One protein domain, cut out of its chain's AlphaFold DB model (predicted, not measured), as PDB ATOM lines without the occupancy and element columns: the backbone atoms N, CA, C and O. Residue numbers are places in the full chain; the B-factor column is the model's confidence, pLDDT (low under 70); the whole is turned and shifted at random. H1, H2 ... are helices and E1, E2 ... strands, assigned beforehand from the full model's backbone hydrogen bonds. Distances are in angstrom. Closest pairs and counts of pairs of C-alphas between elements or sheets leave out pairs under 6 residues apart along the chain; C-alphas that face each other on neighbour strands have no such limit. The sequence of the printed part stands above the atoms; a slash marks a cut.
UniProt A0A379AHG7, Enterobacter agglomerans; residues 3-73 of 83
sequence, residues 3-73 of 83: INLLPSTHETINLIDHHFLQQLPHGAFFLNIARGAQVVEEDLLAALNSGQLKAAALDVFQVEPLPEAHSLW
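What this domain is: This is residues 3 to 73 of the 83 residues of a protein of Enterobacter agglomerans (UniProt A0A379AHG7). In a model with little regular structure, two parallel strands, E1 and E2, stand side by side as a small wall; H2 packs on one face, mostly at E2, H1 packs on H2, and residues 65 to 70 stick out. The 71 printed residues run H1, E1, H2, E2; the class is mixed, with 25 residues in named elements. It is compact, radius of gyration of the C-alphas 11.5 A, spans 29 by 28 by 16 A.

How they stand to each other: Start at residues 3 to 4, paired parallel with residues 31 to 32 of E1, residues 28 to 32. Its parallel neighbour, at 12 degrees, is E2, residues 53 to 58; N 54 and O 28, 2.8 A apart, are within hydrogen-bond range. With H2, residues 41 to 49, they form a strand-helix-strand unit, parallel neighbours with a helix between, its crossover right-handed. The closest C-alphas of H2 and E2 are Ala 47 and Leu 53, 5.4 A. H1, residues 18 to 22, touches H2, closest at C-alphas His 18 and Asp 43, 5.1 A. In H1 and H2 every O i to N i+4 pair is within hydrogen-bond range.

Where its parts are: Find C-alpha 18 at (-30.764, -30.405, 12.265), where H1 begins, 6.1 A long. E1 spans 13.4 A, H2 12.2 A, and E2 13.2 A to C-alpha 58 at (-16.920, -27.369, 3.045).

The domain as a whole: The C-alphas farthest apart, Pro 25 and Glu 68, are 31.1 A apart. The printed part has no cut, no link between named elements is long, and no printed residue is under pLDDT 70.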
ATOM      1  N   ILE A   3     -25.322 -32.312  -2.187       98.06
ATOM      2  CA  ILE A   3     -24.489 -31.179  -2.594       98.06
ATOM      3  C   ILE A   3     -25.350 -29.917  -2.534       98.06
ATOM      4  O   ILE A   3     -26.396 -29.865  -3.182       98.06
ATOM      5  N   ASN A   4     -24.920 -28.914  -1.772       98.00
ATOM      6  CA  ASN A   4     -25.577 -27.615  -1.717       98.00
ATOM      7  C   ASN A   4     -24.979 -26.660  -2.761       98.00
ATOM      8  O   ASN A   4     -23.783 -26.369  -2.745       98.00
ATOM      9  N   LEU A   5     -25.853 -26.179  -3.646       97.31
ATOM     10  CA  LEU A   5     -25.584 -25.230  -4.731       97.31
ATOM     11  C   LEU A   5     -26.642 -24.112  -4.775       97.31
ATOM     12  O   LEU A   5     -26.815 -23.445  -5.796       97.31
ATOM     13  N   LEU A   6     -27.408 -23.937  -3.694       97.31
ATOM     14  CA  LEU A   6     -28.518 -22.990  -3.664       97.31
ATOM     15  C   LEU A   6     -28.022 -21.536  -3.668       97.31
ATOM     16  O   LEU A   6     -27.011 -21.223  -3.035       97.31
ATOM     17  N   PRO A   7     -28.753 -20.611  -4.313       95.81
ATOM     18  CA  PRO A   7     -28.436 -19.191  -4.239       95.81
ATOM     19  C   PRO A   7     -28.637 -18.651  -2.818       95.81
ATOM     20  O   PRO A   7     -29.502 -19.109  -2.070       95.81
ATOM     21  N   SER A   8     -27.854 -17.631  -2.463       93.88
ATOM     22  CA  SER A   8     -27.997 -16.925  -1.189       93.88
ATOM     23  C   SER A   8     -29.202 -15.992  -1.243       93.88
ATOM     24  O   SER A   8     -29.150 -14.945  -1.888       93.88
ATOM     25  N   THR A   9     -30.280 -16.362  -0.563       95.75
ATOM     26  CA  THR A   9     -31.482 -15.540  -0.385       95.75
ATOM     27  C   THR A   9     -31.887 -15.587   1.085       95.75
ATOM     28  O   THR A   9     -31.389 -16.418   1.841       95.75
ATOM     29  N   HIS A  10     -32.806 -14.719   1.510       96.25
ATOM     30  CA  HIS A  10     -33.342 -14.779   2.874       96.25
ATOM     31  C   HIS A  10     -34.008 -16.125   3.202       96.25
ATOM     32  O   HIS A  10     -34.020 -16.532   4.356       96.25
ATOM     33  N   GLU A  11     -34.527 -16.820   2.191       97.38
ATOM     34  CA  GLU A  11     -35.222 -18.105   2.331       97.38
ATOM     35  C   GLU A  11     -34.260 -19.288   2.488       97.38
ATOM     36  O   GLU A  11     -34.676 -20.355   2.931       97.38
ATOM     37  N   THR A  12     -32.987 -19.127   2.108       97.75
ATOM     38  CA  THR A  12     -31.985 -20.200   2.187       97.75
ATOM     39  C   THR A  12     -31.069 -20.084   3.402       97.75
ATOM     40  O   THR A  12     -30.286 -20.999   3.647       97.75
ATOM     41  N   ILE A  13     -31.174 -19.005   4.186       97.50
ATOM     42  CA  ILE A  13     -30.435 -18.849   5.447       97.50
ATOM     43  C   ILE A  13     -30.867 -19.948   6.419       97.50
ATOM     44  O   ILE A  13     -32.059 -20.143   6.643       97.50
ATOM     45  N   ASN A  14     -29.888 -20.641   7.004       97.94
ATOM     46  CA  ASN A  14     -30.084 -21.745   7.947       97.94
ATOM     47  C   ASN A  14     -30.982 -22.882   7.424       97.94
ATOM     48  O   ASN A  14     -31.519 -23.647   8.217       97.94
ATOM     49  N   LEU A  15     -31.142 -23.014   6.103       98.19
ATOM     50  CA  LEU A  15     -31.965 -24.066   5.502       98.19
ATOM     51  C   LEU A  15     -31.429 -25.472   5.814       98.19
ATOM     52  O   LEU A  15     -32.199 -26.425   5.926       98.19
ATOM     53  N   ILE A  16     -30.108 -25.609   5.918       98.50
ATOM     54  CA  ILE A  16     -29.440 -26.854   6.292       98.50
ATOM     55  C   ILE A  16     -29.267 -26.856   7.815       98.50
ATOM     56  O   ILE A  16     -28.206 -26.511   8.340       98.50
ATOM     57  N   ASP A  17     -30.348 -27.212   8.504       98.56
ATOM     58  CA  ASP A  17     -30.448 -27.344   9.957       98.56
ATOM     59  C   ASP A  17     -30.486 -28.823  10.397       98.56
ATOM     60  O   ASP A  17     -30.423 -29.756   9.585       98.56
ATOM     61  N   HIS A  18     -30.620 -29.064  11.702       98.50
ATOM     62  CA  HIS A  18     -30.764 -30.405  12.265       98.50
ATOM     63  C   HIS A  18     -31.899 -31.210  11.610       98.50
ATOM     64  O   HIS A  18     -31.736 -32.401  11.334       98.50
ATOM     65  N   HIS A  19     -33.050 -30.590  11.337       98.56
ATOM     66  CA  HIS A  19     -34.204 -31.281  10.763       98.56
ATOM     67  C   HIS A  19     -33.934 -31.746   9.326       98.56
ATOM     68  O   HIS A  19     -34.297 -32.867   8.959       98.56
ATOM     69  N   PHE A  20     -33.267 -30.928   8.513       98.56
ATOM     70  CA  PHE A  20     -32.808 -31.331   7.187       98.56
ATOM     71  C   PHE A  20     -31.811 -32.496   7.270       98.56
ATOM     72  O   PHE A  20     -31.959 -33.501   6.574       98.56
ATOM     73  N   LEU A  21     -30.813 -32.392   8.151       98.56
ATOM     74  CA  LEU A  21     -29.738 -33.381   8.275       98.56
ATOM     75  C   LEU A  21     -30.235 -34.757   8.749       98.56
ATOM     76  O   LEU A  21     -29.735 -35.785   8.283       98.56
ATOM     77  N   GLN A  22     -31.247 -34.799   9.621       97.81
ATOM     78  CA  GLN A  22     -31.862 -36.047  10.095       97.81
ATOM     79  C   GLN A  22     -32.685 -36.776   9.026       97.81
ATOM     80  O   GLN A  22     -32.897 -37.981   9.132       97.81
ATOM     81  N   GLN A  23     -33.133 -36.081   7.979       98.19
ATOM     82  CA  GLN A  23     -33.845 -36.719   6.867       98.19
ATOM     83  C   GLN A  23     -32.910 -37.456   5.903       98.19
ATOM     84  O   GLN A  23     -33.369 -38.218   5.049       98.19
ATOM     85  N   LEU A  24     -31.598 -37.241   6.012       98.19
ATOM     86  CA  LEU A  24     -30.627 -37.940   5.184       98.19
ATOM     87  C   LEU A  24     -30.459 -39.397   5.648       98.19
ATOM     88  O   LEU A  24     -30.609 -39.697   6.834       98.19
ATOM     89  N   PRO A  25     -30.098 -40.324   4.742       98.19
ATOM     90  CA  PRO A  25     -29.685 -41.661   5.150       98.19
ATOM     91  C   PRO A  25     -28.515 -41.587   6.140       98.19
ATOM     92  O   PRO A  25     -27.573 -40.827   5.916       98.19
ATOM     93  N   HIS A  26     -28.550 -42.405   7.193       98.00
ATOM     94  CA  HIS A  26     -27.451 -42.490   8.154       98.00
ATOM     95  C   HIS A  26     -26.118 -42.804   7.449       98.00
ATOM     96  O   HIS A  26     -26.058 -43.668   6.568       98.00
ATOM     97  N   GLY A  27     -25.047 -42.098   7.819       97.62
ATOM     98  CA  GLY A  27     -23.746 -42.188   7.156       97.62
ATOM     99  C   GLY A  27     -23.676 -41.459   5.807       97.62
ATOM    100  O   GLY A  27     -22.825 -41.785   4.973       97.62
ATOM    101  N   ALA A  28     -24.558 -40.486   5.557       98.38
ATOM    102  CA  ALA A  28     -24.516 -39.663   4.351       98.38
ATOM    103  C   ALA A  28     -23.266 -38.768   4.288       98.38
ATOM    104  O   ALA A  28     -22.608 -38.481   5.284       98.38
ATOM    105  N   PHE A  29     -22.958 -38.301   3.079       98.06
ATOM    106  CA  PHE A  29     -21.922 -37.303   2.814       98.06
ATOM    107  C   PHE A  29     -22.574 -35.972   2.451       98.06
ATOM    108  O   PHE A  29     -23.544 -35.973   1.680       98.06
ATOM    109  N   PHE A  30     -22.021 -34.871   2.954       98.25
ATOM    110  CA  PHE A  30     -22.483 -33.510   2.680       98.25
ATOM    111  C   PHE A  30     -21.370 -32.661   2.048       98.25
ATOM    112  O   PHE A  30     -20.243 -32.658   2.534       98.25
ATOM    113  N   LEU A  31     -21.681 -31.949   0.966       97.81
ATOM    114  CA  LEU A  31     -20.773 -31.011   0.301       97.81
ATOM    115  C   LEU A  31     -21.437 -29.632   0.224       97.81
ATOM    116  O   LEU A  31     -22.513 -29.515  -0.367       97.81
ATOM    117  N   ASN A  32     -20.800 -28.597   0.776       97.31
ATOM    118  CA  ASN A  32     -21.262 -27.214   0.650       97.31
ATOM    119  C   ASN A  32     -20.258 -26.366  -0.135       97.31
ATOM    120  O   ASN A  32     -19.180 -26.056   0.369       97.31
ATOM    121  N   ILE A  33     -20.659 -25.977  -1.346       95.94
ATOM    122  CA  ILE A  33     -19.923 -25.075  -2.247       95.94
ATOM    123  C   ILE A  33     -20.763 -23.832  -2.599       95.94
ATOM    124  O   ILE A  33     -20.551 -23.184  -3.621       95.94
ATOM    125  N   ALA A  34     -21.772 -23.526  -1.772       95.56
ATOM    126  CA  ALA A  34     -22.697 -22.414  -1.965       95.56
ATOM    127  C   ALA A  34     -22.363 -21.229  -1.044       95.56
ATOM    128  O   ALA A  34     -21.486 -20.429  -1.371       95.56
ATOM    129  N   ARG A  35     -23.055 -21.069   0.094       96.56
ATOM    130  CA  ARG A  35     -22.729 -20.069   1.131       96.56
ATOM    131  C   ARG A  35     -22.792 -20.678   2.527       96.56
ATOM    132  O   ARG A  35     -23.647 -21.519   2.798       96.56
ATOM    133  N   GLY A  36     -21.922 -20.216   3.425       94.44
ATOM    134  CA  GLY A  36     -21.877 -20.708   4.803       94.44
ATOM    135  C   GLY A  36     -23.141 -20.403   5.608       94.44
ATOM    136  O   GLY A  36     -23.631 -21.268   6.320       94.44
ATOM    137  N   ALA A  37     -23.754 -19.231   5.398       96.50
ATOM    138  CA  ALA A  37     -24.995 -18.822   6.072       96.50
ATOM    139  C   ALA A  37     -26.212 -19.733   5.804       96.50
ATOM    140  O   ALA A  37     -27.242 -19.594   6.455       96.50
ATOM    141  N   GLN A  38     -26.126 -20.647   4.835       97.94
ATOM    142  CA  GLN A  38     -27.185 -21.619   4.559       97.94
ATOM    143  C   GLN A  38     -27.134 -22.828   5.501       97.94
ATOM    144  O   GLN A  38     -28.086 -23.604   5.535       97.94
ATOM    145  N   VAL A  39     -26.039 -23.001   6.245       97.94
ATOM    146  CA  VAL A  39     -25.799 -24.146   7.125       97.94
ATOM    147  C   VAL A  39     -25.728 -23.687   8.568       97.94
ATOM    148  O   VAL A  39     -24.951 -22.794   8.899       97.94
ATOM    149  N   VAL A  40     -26.488 -24.340   9.443       97.75
ATOM    150  CA  VAL A  40     -26.317 -24.200  10.890       97.75
ATOM    151  C   VAL A  40     -25.109 -25.047  11.299       97.75
ATOM    152  O   VAL A  40     -25.175 -26.276  11.329       97.75
ATOM    153  N   GLU A  41     -23.965 -24.408  11.562       95.31
ATOM    154  CA  GLU A  41     -22.695 -25.124  11.775       95.31
ATOM    155  C   GLU A  41     -22.700 -26.018  13.026       95.31
ATOM    156  O   GLU A  41     -22.102 -27.096  13.013       95.31
ATOM    157  N   GLU A  42     -23.414 -25.620  14.082       96.25
ATOM    158  CA  GLU A  42     -23.586 -26.436  15.293       96.25
ATOM    159  C   GLU A  42     -24.322 -27.750  14.993       96.25
ATOM    160  O   GLU A  42     -23.892 -28.822  15.430       96.25
ATOM    161  N   ASP A  43     -25.374 -27.692  14.175       98.25
ATOM    162  CA  ASP A  43     -26.142 -28.869  13.764       98.25
ATOM    163  C   ASP A  43     -25.324 -29.777  12.842       98.25
ATOM    164  O   ASP A  43     -25.372 -31.005  12.963       98.25
ATOM    165  N   LEU A  44     -24.521 -29.187  11.952       97.56
ATOM    166  CA  LEU A  44     -23.590 -29.933  11.111       97.56
ATOM    167  C   LEU A  44     -22.571 -30.705  11.963       97.56
ATOM    168  O   LEU A  44     -22.342 -31.893  11.727       97.56
ATOM    169  N   LEU A  45     -21.982 -30.053  12.970       96.44
ATOM    170  CA  LEU A  45     -21.062 -30.688  13.915       96.44
ATOM    171  C   LEU A  45     -21.750 -31.815  14.695       96.44
ATOM    172  O   LEU A  45     -21.182 -32.898  14.835       96.44
ATOM    173  N   ALA A  46     -22.981 -31.610  15.165       97.56
ATOM    174  CA  ALA A  46     -23.752 -32.646  15.850       97.56
ATOM    175  C   ALA A  46     -24.040 -33.857  14.941       97.56
ATOM    176  O   ALA A  46     -23.907 -35.010  15.367       97.56
ATOM    177  N   ALA A  47     -24.378 -33.620  13.671       98.06
ATOM    178  CA  ALA A  47     -24.615 -34.679  12.693       98.06
ATOM    179  C   ALA A  47     -23.343 -35.482  12.372       98.06
ATOM    180  O   ALA A  47     -23.411 -36.698  12.208       98.06
ATOM    181  N   LEU A  48     -22.175 -34.834  12.330       97.56
ATOM    182  CA  LEU A  48     -20.888 -35.518  12.173       97.56
ATOM    183  C   LEU A  48     -20.520 -36.334  13.423       97.56
ATOM    184  O   LEU A  48     -20.176 -37.509  13.310       97.56
ATOM    185  N   ASN A  49     -20.650 -35.747  14.616       96.69
ATOM    186  CA  ASN A  49     -20.333 -36.408  15.887       96.69
ATOM    187  C   ASN A  49     -21.203 -37.649  16.147       96.69
ATOM    188  O   ASN A  49     -20.732 -38.643  16.694       96.69
ATOM    189  N   SER A  50     -22.478 -37.598  15.754       97.19
ATOM    190  CA  SER A  50     -23.424 -38.714  15.898       97.19
ATOM    191  C   SER A  50     -23.285 -39.795  14.818       97.19
ATOM    192  O   SER A  50     -23.939 -40.834  14.910       97.19
ATOM    193  N   GLY A  51     -22.473 -39.567  13.780       96.94
ATOM    194  CA  GLY A  51     -22.363 -40.453  12.617       96.94
ATOM    195  C   GLY A  51     -23.541 -40.364  11.640       96.94
ATOM    196  O   GLY A  51     -23.546 -41.067  10.627       96.94
ATOM    197  N   GLN A  52     -24.520 -39.487  11.896       98.44
ATOM    198  CA  GLN A  52     -25.597 -39.185  10.949       98.44
ATOM    199  C   GLN A  52     -25.017 -38.766   9.593       98.44
ATOM    200  O   GLN A  52     -25.442 -39.264   8.547       98.44
ATOM    201  N   LEU A  53     -23.974 -37.937   9.621       98.31
ATOM    202  CA  LEU A  53     -23.075 -37.734   8.498       98.31
ATOM    203  C   LEU A  53     -21.781 -38.513   8.709       98.31
ATOM    204  O   LEU A  53     -21.146 -38.433   9.757       98.31
ATOM    205  N   LYS A  54     -21.348 -39.215   7.664       97.50
ATOM    206  CA  LYS A  54     -20.050 -39.889   7.634       97.50
ATOM    207  C   LYS A  54     -18.900 -38.906   7.428       97.50
ATOM    208  O   LYS A  54     -17.826 -39.119   7.978       97.50
ATOM    209  N   ALA A  55     -19.105 -37.880   6.604       96.50
ATOM    210  CA  ALA A  55     -18.128 -36.828   6.346       96.50
ATOM    211  C   ALA A  55     -18.789 -35.598   5.716       96.50
ATOM    212  O   ALA A  55     -19.853 -35.697   5.090       96.50
ATOM    213  N   ALA A  56     -18.114 -34.456   5.845       97.25
ATOM    214  CA  ALA A  56     -18.488 -33.216   5.183       97.25
ATOM    215  C   ALA A  56     -17.280 -32.565   4.498       97.25
ATOM    216  O   ALA A  56     -16.177 -32.548   5.049       97.25
ATOM    217  N   ALA A  57     -17.512 -32.016   3.308       95.44
ATOM    218  CA  ALA A  57     -16.572 -31.160   2.596       95.44
ATOM    219  C   ALA A  57     -17.178 -29.756   2.471       95.44
ATOM    220  O   ALA A  57     -18.329 -29.607   2.057       95.44
ATOM    221  N   LEU A  58     -16.429 -28.739   2.889       95.06
ATOM    222  CA  LEU A  58     -16.920 -27.369   3.045       95.06
ATOM    223  C   LEU A  58     -15.925 -26.401   2.406       95.06
ATOM    224  O   LEU A  58     -14.761 -26.387   2.801       95.06
ATOM    225  N   ASP A  59     -16.400 -25.612   1.448       93.56
ATOM    226  CA  ASP A  59     -15.638 -24.529   0.806       93.56
ATOM    227  C   ASP A  59     -15.950 -23.154   1.427       93.56
ATOM    228  O   ASP A  59     -15.177 -22.213   1.315       93.56
ATOM    229  N   VAL A  60     -17.088 -23.052   2.123       94.00
ATOM    230  CA  VAL A  60     -17.652 -21.803   2.653       94.00
ATOM    231  C   VAL A  60     -18.105 -21.966   4.103       94.00
ATOM    232  O   VAL A  60     -18.591 -23.036   4.490       94.00
ATOM    233  N   PHE A  61     -18.006 -20.891   4.887       94.19
ATOM    234  CA  PHE A  61     -18.298 -20.863   6.329       94.19
ATOM    235  C   PHE A  61     -19.131 -19.631   6.704       94.19
ATOM    236  O   PHE A  61     -19.239 -18.678   5.933       94.19
ATOM    237  N   GLN A  62     -19.797 -19.646   7.861       92.19
ATOM    238  CA  GLN A  62     -20.576 -18.486   8.315       92.19
ATOM    239  C   GLN A  62     -19.686 -17.265   8.567       92.19
ATOM    240  O   GLN A  62     -20.088 -16.134   8.291       92.19
ATOM    241  N   VAL A  63     -18.477 -17.500   9.081       91.44
ATOM    242  CA  VAL A  63     -17.444 -16.487   9.292       91.44
ATOM    243  C   VAL A  63     -16.224 -16.860   8.463       91.44
ATOM    244  O   VAL A  63     -15.686 -17.957   8.605       91.44
ATOM    245  N   GLU A  64     -15.778 -15.922   7.629       88.75
ATOM    246  CA  GLU A  64     -14.609 -16.089   6.767       88.75
ATOM    247  C   GLU A  64     -13.586 -14.955   7.000       88.75
ATOM    248  O   GLU A  64     -13.980 -13.785   7.057       88.75
ATOM    249  N   PRO A  65     -12.280 -15.267   7.140       89.44
ATOM    250  CA  PRO A  65     -11.699 -16.613   7.142       89.44
ATOM    251  C   PRO A  65     -12.152 -17.427   8.361       89.44
ATOM    252  O   PRO A  65     -12.465 -16.859   9.409       89.44
ATOM    253  N   LEU A  66     -12.193 -18.755   8.219       88.38
ATOM    254  CA  LEU A  66     -12.619 -19.619   9.315       88.38
ATOM    255  C   LEU A  66     -11.675 -19.426  10.519       88.38
ATOM    256  O   LEU A  66     -10.469 -19.637  10.364       88.38
ATOM    257  N   PRO A  67     -12.185 -19.059  11.712       90.88
ATOM    258  CA  PRO A  67     -11.338 -18.808  12.873       90.88
ATOM    259  C   PRO A  67     -10.440 -20.006  13.204       90.88
ATOM    260  O   PRO A  67     -10.896 -21.147  13.179       90.88
ATOM    261  N   GLU A  68      -9.178 -19.769  13.564       87.75
ATOM    262  CA  GLU A  68      -8.205 -20.847  13.840       87.75
ATOM    263  C   GLU A  68      -8.653 -21.790  14.969       87.75
ATOM    264  O   GLU A  68      -8.376 -22.985  14.940       87.75
ATOM    265  N   ALA A  69      -9.396 -21.268  15.947       87.81
ATOM    266  CA  ALA A  69      -9.924 -22.041  17.069       87.81
ATOM    267  C   ALA A  69     -11.203 -22.838  16.735       87.81
ATOM    268  O   ALA A  69     -11.789 -23.452  17.627       87.81
ATOM    269  N   HIS A  70     -11.687 -22.806  15.489       86.56
ATOM    270  CA  HIS A  70     -12.965 -23.413  15.136       86.56
ATOM    271  C   HIS A  70     -12.910 -24.948  15.120       86.56
ATOM    272  O   HIS A  70     -12.049 -25.543  14.471       86.56
ATOM    273  N   SER A  71     -13.892 -25.602  15.750       86.81
ATOM    274  CA  SER A  71     -13.951 -27.066  15.922       86.81
ATOM    275  C   SER A  71     -13.908 -27.861  14.614       86.81
ATOM    276  O   SER A  71     -13.463 -29.009  14.602       86.81
ATOM    277  N   LEU A  72     -14.344 -27.257  13.501       83.81
ATOM    278  CA  LEU A  72     -14.277 -27.887  12.181       83.81
ATOM    279  C   LEU A  72     -12.837 -28.140  11.718       83.81
ATOM    280  O   LEU A  72     -12.645 -29.067  10.941       83.81
ATOM    281  N   TRP A  73     -11.835 -27.380  12.173       85.06
ATOM    282  CA  TRP A  73     -10.434 -27.633  11.810       85.06
ATOM    283  C   TRP A  73      -9.934 -28.983  12.320       85.06
ATOM    284  O   TRP A  73      -9.284 -29.725  11.590       85.06
TER     285      TRP A  73